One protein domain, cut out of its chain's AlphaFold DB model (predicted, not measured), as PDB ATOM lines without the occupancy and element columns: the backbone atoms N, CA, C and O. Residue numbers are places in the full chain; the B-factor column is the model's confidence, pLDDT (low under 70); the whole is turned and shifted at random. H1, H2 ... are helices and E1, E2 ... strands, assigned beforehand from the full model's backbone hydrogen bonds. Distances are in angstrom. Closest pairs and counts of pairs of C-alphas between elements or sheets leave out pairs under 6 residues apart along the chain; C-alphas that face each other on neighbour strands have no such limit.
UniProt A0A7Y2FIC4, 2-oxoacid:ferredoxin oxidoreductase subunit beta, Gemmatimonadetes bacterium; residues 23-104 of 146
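AT A GLANCE: This is residues 23 to 104 of the 146 residues of the protein "2-oxoacid:ferredoxin oxidoreductase subunit beta" of Gemmatimonadetes bacterium (UniProt A0A7Y2FIC4). With little regular structure, long loops join two small, separate two-stranded sheets, the antiparallel hairpin E2 and E3 and the parallel pair E1 and E4; short helices H1 and H2 sit at one end, H3 toward the other. The 82 printed residues, of mixed class, run H1 H2 E1 E2 E3 H3 E4, with 32 in named elements. The whole is compact, radius of gyration of the C-alphas 12.0 A, spanning 34 by 28 by 21 A.

IN THESE COORDINATES: E2 is residues 52 to 56, 13.6 A long; E3, 61 to 65, 13.4 A; E1, 35 to 38; E4, 100 to 103, ending at C-alpha 103 (127.142, 130.124, 91.162). H1 is residues 23 to 26, from C-alpha 23 (137.090, 122.217, 104.174); H2, 31 to 34; H3, 85 to 90.

HOW THE PARTS SIT: In hairpin E2 and E3, antiparallel at 146 degrees, N 53 and O 64 are within hydrogen-bond range, 2.9 A. E1 and E4 are parallel at 33 degrees, with N 36 and O 100 at 2.9 A. H1 and H2 only just touch, only at the corner, with 3 pairs of C-alphas within 8 A, the closest Phe 25 and Arg 34, 5.0 A. H3 is apart from E1; in H3 every O i to N i+4 pair is within range.

THE WHOLE: The farthest C-alphas, Asp 29 and Thr 83, are 34.8 A apart. Links E1 to E2 and E3 to H3 are long. The printed part has no cut; no printed residue is under 70 in pLDDT.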
ATOM      1  N   GLU A  23     136.854 123.618 104.583       95.12
ATOM      2  CA  GLU A  23     137.090 122.217 104.174       95.12
ATOM      3  C   GLU A  23     135.897 121.308 104.474       95.12
ATOM      4  O   GLU A  23     135.689 120.317 103.776       95.12
ATOM      5  N   TYR A  24     135.058 121.685 105.445       94.94
ATOM      6  CA  TYR A  24     133.850 120.944 105.786       94.94
ATOM      7  C   TYR A  24     132.854 120.829 104.624       94.94
ATOM      8  O   TYR A  24     132.061 119.896 104.648       94.94
ATOM      9  N   PHE A  25     132.902 121.693 103.606       96.00
ATOM     10  CA  PHE A  25     132.069 121.558 102.402       96.00
ATOM     11  C   PHE A  25     132.850 121.658 101.087       96.00
ATOM     12  O   PHE A  25     132.398 121.111 100.088       96.00
ATOM     13  N   LYS A  26     134.027 122.299 101.055       94.88
ATOM     14  CA  LYS A  26     134.852 122.397  99.831       94.88
ATOM     15  C   LYS A  26     135.868 121.266  99.667       94.88
ATOM     16  O   LYS A  26     136.469 121.151  98.596       94.88
ATOM     17  N   GLY A  27     136.106 120.480 100.721       94.62
ATOM     18  CA  GLY A  27     137.113 119.422 100.714       94.62
ATOM     19  C   GLY A  27     136.851 118.419  99.593       94.62
ATOM     20  O   GLY A  27     135.702 118.091  99.299       94.62
ATOM     21  N   LYS A  28     137.908 117.929  98.937       94.06
ATOM     22  CA  LYS A  28     137.787 117.091  97.725       94.06
ATOM     23  C   LYS A  28     136.904 115.859  97.925       94.06
ATOM     24  O   LYS A  28     136.159 115.515  97.015       94.06
ATOM     25  N   ASP A  29     136.972 115.263  99.110       95.44
ATOM     26  CA  ASP A  29     136.256 114.033  99.449       95.44
ATOM     27  C   ASP A  29     134.784 114.278  99.807       95.44
ATOM     28  O   ASP A  29     134.000 113.337  99.853       95.44
ATOM     29  N   VAL A  30     134.399 115.532 100.072       96.38
ATOM     30  CA  VAL A  30     133.057 115.879 100.566       96.38
ATOM     31  C   VAL A  30     132.296 116.840  99.660       96.38
ATOM     32  O   VAL A  30     131.073 116.910  99.743       96.38
ATOM     33  N   LYS A  31     132.986 117.573  98.778       95.69
ATOM     34  CA  LYS A  31     132.383 118.645  97.975       95.69
ATOM     35  C   LYS A  31     131.240 118.178  97.086       95.69
ATOM     36  O   LYS A  31     130.288 118.923  96.917       95.69
ATOM     37  N   GLY A  32     131.306 116.950  96.564       95.69
ATOM     38  CA  GLY A  32     130.229 116.399  95.739       95.69
ATOM     39  C   GLY A  32     128.908 116.326  96.502       95.69
ATOM     40  O   GLY A  32     127.861 116.599  95.939       95.69
ATOM     41  N   ASP A  33     128.959 116.033  97.801       97.06
ATOM     42  CA  ASP A  33     127.779 115.856  98.648       97.06
ATOM     43  C   ASP A  33     127.348 117.104  99.413       97.06
ATOM     44  O   ASP A  33     126.230 117.150  99.922       97.06
ATOM     45  N   ARG A  34     128.244 118.082  99.565       97.88
ATOM     46  CA  ARG A  34     128.049 119.227 100.467       97.88
ATOM     47  C   ARG A  34     128.015 120.570  99.754       97.88
ATOM     48  O   ARG A  34     127.770 121.581 100.403       97.88
ATOM     49  N   MET A  35     128.257 120.589  98.449       97.88
ATOM     50  CA  MET A  35     128.215 121.785  97.617       97.88
ATOM     51  C   MET A  35     127.316 121.535  96.409       97.88
ATOM     52  O   MET A  35     127.270 120.425  95.882       97.88
ATOM     53  N   ILE A  36     126.609 122.574  95.977       97.75
ATOM     54  CA  ILE A  36     125.783 122.553  94.773       97.75
ATOM     55  C   ILE A  36     126.171 123.714  93.864       97.75
ATOM     56  O   ILE A  36     126.238 124.861  94.303       97.75
ATOM     57  N   GLU A  37     126.424 123.414  92.594       97.25
ATOM     58  CA  GLU A  37     126.623 124.430  91.563       97.25
ATOM     59  C   GLU A  37     125.273 124.764  90.925       97.25
ATOM     60  O   GLU A  37     124.598 123.891  90.380       97.25
ATOM     61  N   ILE A  38     124.848 126.021  91.057       97.31
ATOM     62  CA  ILE A  38     123.560 126.494  90.547       97.31
ATOM     63  C   ILE A  38     123.752 127.184  89.197       97.31
ATOM     64  O   ILE A  38     124.579 128.085  89.041       97.31
ATOM     65  N   GLU A  39     122.937 126.788  88.225       97.00
ATOM     66  CA  GLU A  39     122.966 127.299  86.856       97.00
ATOM     67  C   GLU A  39     121.561 127.718  86.423       97.00
ATOM     68  O   GLU A  39     120.575 127.034  86.709       97.00
ATOM     69  N   HIS A  40     121.445 128.850  85.726       96.88
ATOM     70  CA  HIS A  40     120.151 129.341  85.261       96.88
ATOM     71  C   HIS A  40     119.468 128.340  84.315       96.88
ATOM     72  O   HIS A  40     120.061 127.860  83.350       96.88
ATOM     73  N   GLY A  41     118.196 128.049  84.585       96.81
ATOM     74  CA  GLY A  41     117.374 127.126  83.807       96.81
ATOM     75  C   GLY A  41     117.667 125.650  84.076       96.81
ATOM     76  O   GLY A  41     117.130 124.795  83.370       96.81
ATOM     77  N   ARG A  42     118.506 125.325  85.067       97.44
ATOM     78  CA  ARG A  42     118.877 123.945  85.404       97.44
ATOM     79  C   ARG A  42     118.230 123.512  86.723       97.44
ATOM     80  O   ARG A  42     118.081 124.339  87.629       97.44
ATOM     81  N   PRO A  43     117.819 122.237  86.843       97.25
ATOM     82  CA  PRO A  43     117.356 121.695  88.111       97.25
ATOM     83  C   PRO A  43     118.508 121.645  89.116       97.25
ATOM     84  O   PRO A  43     119.651 121.350  88.761       97.25
ATOM     85  N   LEU A  44     118.199 121.911  90.380       97.38
ATOM     86  CA  LEU A  44     119.164 121.850  91.467       97.38
ATOM     87  C   LEU A  44     119.518 120.399  91.794       97.38
ATOM     88  O   LEU A  44     118.765 119.717  92.493       97.38
ATOM     89  N   ARG A  45     120.681 119.948  91.314       97.56
ATOM     90  CA  ARG A  45     121.226 118.612  91.571       97.56
ATOM     91  C   ARG A  45     122.621 118.653  92.178       97.56
ATOM     92  O   ARG A  45     123.412 119.543  91.880       97.56
ATOM     93  N   PHE A  46     122.899 117.683  93.041       97.75
ATOM     94  CA  PHE A  46     124.180 117.513  93.720       97.75
ATOM     95  C   PHE A  46     124.345 116.057  94.188       97.75
ATOM     96  O   PHE A  46     123.519 115.198  93.885       97.75
ATOM     97  N   GLY A  47     125.410 115.757  94.926       96.88
ATOM     98  CA  GLY A  47     125.810 114.401  95.300       96.88
ATOM     99  C   GLY A  47     127.030 113.955  94.501       96.88
ATOM    100  O   GLY A  47     127.250 114.401  93.371       96.88
ATOM    101  N   ALA A  48     127.846 113.068  95.072       94.75
ATOM    102  CA  ALA A  48     129.059 112.581  94.410       94.75
ATOM    103  C   ALA A  48     128.782 111.910  93.046       94.75
ATOM    104  O   ALA A  48     129.649 111.913  92.172       94.75
ATOM    105  N   GLN A  49     127.575 111.368  92.853       94.81
ATOM    106  CA  GLN A  49     127.083 110.772  91.607       94.81
ATOM    107  C   GLN A  49     125.898 111.562  91.024       94.81
ATOM    108  O   GLN A  49     125.177 111.066  90.156       94.81
ATOM    109  N   ASN A  50     125.715 112.807  91.474       94.12
ATOM    110  CA  ASN A  50     124.610 113.691  91.118       94.12
ATOM    111  C   ASN A  50     123.223 113.156  91.545       94.12
ATOM    112  O   ASN A  50     122.195 113.534  90.994       94.12
ATOM    113  N   GLU A  51     123.169 112.227  92.491       96.19
ATOM    114  CA  GLU A  51     121.977 111.456  92.857       96.19
ATOM    115  C   GLU A  51     120.974 112.199  93.757       96.19
ATOM    116  O   GLU A  51     119.870 111.706  93.990       96.19
ATOM    117  N   LYS A  52     121.333 113.382  94.259       97.88
ATOM    118  CA  LYS A  52     120.493 114.209  95.129       97.88
ATOM    119  C   LYS A  52     119.977 115.430  94.382       97.88
ATOM    120  O   LYS A  52     120.580 115.904  93.417       97.88
ATOM    121  N   GLY A  53     118.867 115.971  94.858       97.62
ATOM    122  CA  GLY A  53     118.297 117.203  94.342       97.62
ATOM    123  C   GLY A  53     117.641 118.040  95.425       97.62
ATOM    124  O   GLY A  53     117.451 117.583  96.552       97.62
ATOM    125  N   ILE A  54     117.301 119.274  95.068       97.62
ATOM    126  CA  ILE A  54     116.499 120.168  95.904       97.62
ATOM    127  C   ILE A  54     115.124 120.323  95.264       97.62
ATOM    128  O   ILE A  54     115.026 120.673  94.090       97.62
ATOM    129  N   ARG A  55     114.061 120.092  96.035       95.44
ATOM    130  CA  ARG A  55     112.667 120.316  95.628       95.44
ATOM    131  C   ARG A  55     112.035 121.412  96.478       95.44
ATOM    132  O   ARG A  55     112.367 121.573  97.649       95.44
ATOM    133  N   TRP A  56     111.093 122.144  95.892       91.56
ATOM    134  CA  TRP A  56     110.215 123.060  96.616       91.56
ATOM    135  C   TRP A  56     108.876 122.387  96.923       91.56
ATOM    136  O   TRP A  56     108.189 121.928  96.014       91.56
ATOM    137  N   THR A  57     108.481 122.355  98.194       89.50
ATOM    138  CA  THR A  57     107.239 121.699  98.656       89.50
ATOM    139  C   THR A  57     106.034 122.644  98.715       89.50
ATOM    140  O   THR A  57     104.965 122.270  99.191       89.50
ATOM    141  N   GLY A  58     106.190 123.898  98.281       85.44
ATOM    142  CA  GLY A  58     105.204 124.965  98.480       85.44
ATOM    143  C   GLY A  58     105.477 125.825  99.716       85.44
ATOM    144  O   GLY A  58     105.081 126.987  99.732       85.44
ATOM    145  N   GLN A  59     106.175 125.282 100.718       86.62
ATOM    146  CA  GLN A  59     106.468 125.967 101.987       86.62
ATOM    147  C   GLN A  59     107.963 126.020 102.310       86.62
ATOM    148  O   GLN A  59     108.426 127.001 102.892       86.62
ATOM    149  N   SER A  60     108.718 124.984 101.942       89.00
ATOM    150  CA  SER A  60     110.146 124.875 102.233       89.00
ATOM    151  C   SER A  60     110.907 124.178 101.108       89.00
ATOM    152  O   SER A  60     110.321 123.561 100.211       89.00
ATOM    153  N   LEU A  61     112.234 124.277 101.174       94.25
ATOM    154  CA  LEU A  61     113.129 123.421 100.405       94.25
ATOM    155  C   LEU A  61     113.253 122.057 101.091       94.25
ATOM    156  O   LEU A  61     113.174 121.953 102.317       94.25
ATOM    157  N   GLU A  62     113.462 121.025 100.287       95.69
ATOM    158  CA  GLU A  62     113.673 119.650 100.725       95.69
ATOM    159  C   GLU A  62     114.806 119.026  99.903       95.69
ATOM    160  O   GLU A  62     114.832 119.162  98.677       95.69
ATOM    161  N   VAL A  63     115.728 118.330 100.575       97.50
ATOM    162  CA  VAL A  63     116.718 117.473  99.914       97.50
ATOM    163  C   VAL A  63     116.071 116.129  99.597       97.50
ATOM    164  O   VAL A  63     115.575 115.446 100.489       97.50
ATOM    165  N   VAL A  64     116.124 115.726  98.333       97.44
ATOM    166  CA  VAL A  64     115.527 114.482  97.834       97.44
ATOM    167  C   VAL A  64     116.570 113.617  97.131       97.44
ATOM    168  O   VAL A  64     117.587 114.121  96.657       97.44
ATOM    169  N   THR A  65     116.315 112.309  97.048       97.69
ATOM    170  CA  THR A  65     117.112 111.383  96.226       97.69
ATOM    171  C   THR A  65     116.386 111.133  94.909       97.69
ATOM    172  O   THR A  65     115.252 110.652  94.908       97.69
ATOM    173  N   VAL A  66     117.029 111.461  93.791       95.75
ATOM    174  CA  VAL A  66     116.453 111.317  92.449       95.75
ATOM    175  C   VAL A  66     116.398 109.835  92.073       95.75
ATOM    176  O   VAL A  66     117.345 109.089  92.314       95.75
ATOM    177  N   GLY A  67     115.278 109.386  91.503       91.44
ATOM    178  CA  GLY A  67     115.044 107.979  91.150       91.44
ATOM    179  C   GLY A  67     114.530 107.104  92.302       91.44
ATOM    180  O   GLY A  67     114.132 105.964  92.073       91.44
ATOM    181  N   ALA A  68     114.449 107.633  93.526       91.56
ATOM    182  CA  ALA A  68     113.800 106.983  94.668       91.56
ATOM    183  C   ALA A  68     112.329 107.428  94.809       91.56
ATOM    184  O   ALA A  68     111.878 107.790  95.895       91.56
ATOM    185  N   GLY A  69     111.589 107.448  93.695       89.44
ATOM    186  CA  GLY A  69     110.211 107.952  93.635       89.44
ATOM    187  C   GLY A  69     110.083 109.471  93.469       89.44
ATOM    188  O   GLY A  69     108.973 109.981  93.562       89.44
ATOM    189  N   VAL A  70     111.199 110.170  93.227       94.56
ATOM    190  CA  VAL A  70     111.228 111.579  92.811       94.56
ATOM    191  C   VAL A  70     111.904 111.679  91.449       94.56
ATOM    192  O   VAL A  70     113.045 111.232  91.284       94.56
ATOM    193  N   GLU A  71     111.198 112.265  90.490       94.62
ATOM    194  CA  GLU A  71     111.691 112.511  89.135       94.62
ATOM    195  C   GLU A  71     112.438 113.848  89.041       94.62
ATOM    196  O   GLU A  71     112.207 114.782  89.810       94.62
ATOM    197  N   GLU A  72     113.328 113.981  88.055       94.06
ATOM    198  CA  GLU A  72     114.109 115.214  87.857       94.06
ATOM    199  C   GLU A  72     113.221 116.441  87.565       94.06
ATOM    200  O   GLU A  72     113.564 117.563  87.933       94.06
ATOM    201  N   SER A  73     112.051 116.234  86.955       95.44
ATOM    202  CA  SER A  73     111.070 117.289  86.672       95.44
ATOM    203  C   SER A  73     110.402 117.873  87.920       95.44
ATOM    204  O   SER A  73     109.804 118.943  87.838       95.44
ATOM    205  N   GLU A  74     110.495 117.195  89.065       95.81
ATOM    206  CA  GLU A  74     109.980 117.683  90.346       95.81
ATOM    207  C   GLU A  74     110.986 118.573  91.084       95.81
ATOM    208  O   GLU A  74     110.654 119.172  92.109       95.81
ATOM    209  N   LEU A  75     112.228 118.651  90.599       96.94
ATOM    210  CA  LEU A  75     113.266 119.445  91.236       96.94
ATOM    211  C   LEU A  75     113.048 120.938  91.008       96.94
ATOM    212  O   LEU A  75     112.499 121.393  90.004       96.94
ATOM    213  N   PHE A  76     113.537 121.721  91.961       95.62
ATOM    214  CA  PHE A  76     113.554 123.165  91.862       95.62
ATOM    215  C   PHE A  76     114.484 123.588  90.721       95.62
ATOM    216  O   PHE A  76     115.673 123.270  90.731       95.62
ATOM    217  N   VAL A  77     113.941 124.302  89.736       95.94
ATOM    218  CA  VAL A  77     114.710 124.855  88.618       95.94
ATOM    219  C   VAL A  77     115.169 126.258  88.984       95.94
ATOM    220  O   VAL A  77     114.353 127.120  89.309       95.94
ATOM    221  N   HIS A  78     116.480 126.490  88.932       96.12
ATOM    222  CA  HIS A  78     117.048 127.782  89.294       96.12
ATOM    223  C   HIS A  78     116.759 128.845  88.231       96.12
ATOM    224  O   HIS A  78     117.056 128.676  87.049       96.12
ATOM    225  N   ASP A  79     116.226 129.984  88.661       95.25
ATOM    226  CA  ASP A  79     116.001 131.155  87.822       95.25
ATOM    227  C   ASP A  79     116.689 132.380  88.436       95.25
ATOM    228  O   ASP A  79     116.182 132.999  89.369       95.25
ATOM    229  N   GLU A  80     117.842 132.765  87.884       95.56
ATOM    230  CA  GLU A  80     118.595 133.945  88.327       95.56
ATOM    231  C   GLU A  80     117.832 135.266  88.110       95.56
ATOM    232  O   GLU A  80     118.185 136.290  88.706       95.56
ATOM    233  N   ARG A  81     116.790 135.259  87.266       94.81
ATOM    234  CA  ARG A  81     115.969 136.429  86.926       94.81
ATOM    235  C   ARG A  81     114.700 136.519  87.766       94.81
ATOM    236  O   ARG A  81     113.959 137.497  87.633       94.81
ATOM    237  N   SER A  82     114.451 135.537  88.633       90.38
ATOM    238  CA  SER A  82     113.224 135.457  89.414       90.38
ATOM    239  C   SER A  82     113.066 136.619  90.404       90.38
ATOM    240  O   SER A  82     113.973 137.424  90.660       90.38
ATOM    241  N   THR A  83     111.902 136.667  91.055       85.56
ATOM    242  CA  THR A  83     111.676 137.551  92.208       85.56
ATOM    243  C   THR A  83     112.675 137.263  93.338       85.56
ATOM    244  O   THR A  83     113.369 136.246  93.343       85.56
ATOM    245  N   LEU A  84     112.755 138.165  94.324       81.19
ATOM    246  CA  LEU A  84     113.757 138.110  95.398       81.19
ATOM    247  C   LEU A  84     113.686 136.858  96.290       81.19
ATOM    248  O   LEU A  84     114.635 136.595  97.021       81.19
ATOM    249  N   HIS A  85     112.599 136.090  96.237       85.69
ATOM    250  CA  HIS A  85     112.376 134.950  97.123       85.69
ATOM    251  C   HIS A  85     113.366 133.800  96.882       85.69
ATOM    252  O   HIS A  85     114.038 133.367  97.814       85.69
ATOM    253  N   SER A  86     113.498 133.333  95.637       87.94
ATOM    254  CA  SER A  86     114.360 132.188  95.304       87.94
ATOM    255  C   SER A  86     115.845 132.455  95.610       87.94
ATOM    256  O   SER A  86     116.417 131.705  96.400       87.94
ATOM    257  N   PRO A  87     116.463 133.559  95.139       91.44
ATOM    258  CA  PRO A  87     117.867 133.843  95.439       91.44
ATOM    259  C   PRO A  87     118.157 133.953  96.941       91.44
ATOM    260  O   PRO A  87     119.227 133.561  97.397       91.44
ATOM    261  N   PHE A  88     117.200 134.464  97.723       91.81
ATOM    262  CA  PHE A  88     117.330 134.595  99.174       91.81
ATOM    263  C   PHE A  88     117.241 133.255  99.910       91.81
ATOM    264  O   PHE A  88     117.926 133.077 100.917       91.81
ATOM    265  N   LEU A  89     116.407 132.329  99.424       91.81
ATOM    266  CA  LEU A  89     116.353 130.960  99.935       91.81
ATOM    267  C   LEU A  89     117.642 130.206  99.617       91.81
ATOM    268  O   LEU A  89     118.246 129.630 100.516       91.81
ATOM    269  N   LEU A  90     118.088 130.259  98.359       94.25
ATOM    270  CA  LEU A  90     119.309 129.577  97.936       94.25
ATOM    271  C   LEU A  90     120.533 130.107  98.687       94.25
ATOM    272  O   LEU A  90     121.359 129.319  99.133       94.25
ATOM    273  N   GLY A  91     120.630 131.425  98.886       94.38
ATOM    274  CA  GLY A  91     121.725 132.048  99.638       94.38
ATOM    275  C   GLY A  91     121.730 131.740 101.141       94.38
ATOM    276  O   GLY A  91     122.664 132.131 101.831       94.38
ATOM    277  N   ARG A  92     120.692 131.075 101.664       93.75
ATOM    278  CA  ARG A  92     120.615 130.600 103.056       93.75
ATOM    279  C   ARG A  92     120.895 129.115 103.216       93.75
ATOM    280  O   ARG A  92     120.912 128.641 104.347       93.75
ATOM    281  N   MET A  93     121.055 128.383 102.118       96.12
ATOM    282  CA  MET A  93     121.396 126.972 102.200       96.12
ATOM    283  C   MET A  93     122.789 126.825 102.805       96.12
ATOM    284  O   MET A  93     123.750 127.412 102.308       96.12
ATOM    285  N   ASP A  94     122.882 126.033 103.868       96.19
ATOM    286  CA  ASP A  94     124.143 125.703 104.515       96.19
ATOM    287  C   ASP A  94     124.117 124.261 105.033       96.19
ATOM    288  O   ASP A  94     123.061 123.682 105.320       96.19
ATOM    289  N   TYR A  95     125.305 123.680 105.137       95.94
ATOM    290  CA  TYR A  95     125.499 122.318 105.611       95.94
ATOM    291  C   TYR A  95     125.355 122.272 107.145       95.94
ATOM    292  O   TYR A  95     125.896 123.147 107.821       95.94
ATOM    293  N   PRO A  96     124.699 121.256 107.747       95.94
ATOM    294  CA  PRO A  96     124.335 119.950 107.183       95.94
ATOM    295  C   PRO A  96     122.942 119.837 106.563       95.94
ATOM    296  O   PRO A  96     122.634 118.797 105.985       95.94
ATOM    297  N   GLU A  97     122.102 120.856 106.700       96.06
ATOM    298  CA  GLU A  97     120.695 120.798 106.286       96.06
ATOM    299  C   GLU A  97     120.558 120.825 104.758       96.06
ATOM    300  O   GLU A  97     119.757 120.082 104.190       96.06
ATOM    301  N   PHE A  98     121.391 121.625 104.093       97.88
ATOM    302  CA  PHE A  98     121.440 121.769 102.643       97.88
ATOM    303  C   PHE A  98     122.895 121.808 102.145       97.88
ATOM    304  O   PHE A  98     123.813 122.088 102.914       97.88
ATOM    305  N   PRO A  99     123.162 121.524 100.861       97.88
ATOM    306  CA  PRO A  99     124.470 121.815 100.285       97.88
ATOM    307  C   PRO A  99     124.704 123.332 100.211       97.88
ATOM    308  O   PRO A  99     123.785 124.098  99.926       97.88
ATOM    309  N   VAL A 100     125.953 123.765 100.388       97.94
ATOM    310  CA  VAL A 100     126.348 125.163 100.170       97.94
ATOM    311  C   VAL A 100     126.263 125.471  98.676       97.94
ATOM    312  O   VAL A 100     126.918 124.813  97.863       97.94
ATOM    313  N   ALA A 101     125.463 126.467  98.303       97.56
ATOM    314  CA  ALA A 101     125.323 126.866  96.909       97.56
ATOM    315  C   ALA A 101     126.483 127.744  96.430       97.56
ATOM    316  O   ALA A 101     126.921 128.667  97.115       97.56
ATOM    317  N   ILE A 102     126.939 127.479  95.209       97.56
ATOM    318  CA  ILE A 102     127.877 128.316  94.463       97.56
ATOM    319  C   ILE A 102     127.330 128.566  93.058       97.56
ATOM    320  O   ILE A 102     126.666 127.707  92.486       97.56
ATOM    321  N   GLY A 103     127.612 129.737  92.492       97.00
ATOM    322  CA  GLY A 103     127.142 130.124  91.162       97.00
ATOM    323  C   GLY A 103     126.470 131.493  91.165       97.00
ATOM    324  O   GLY A 103     126.650 132.297  92.084       97.00
ATOM    325  N   VAL A 104     125.699 131.780  90.118       97.19
ATOM    326  CA  VAL A 104     124.975 133.050  89.995       97.19
ATOM    327  C   VAL A 104     123.610 132.914  90.655       97.19
ATOM    328  O   VAL A 104     122.679 132.366  90.079       97.19
TER     329      VAL A 104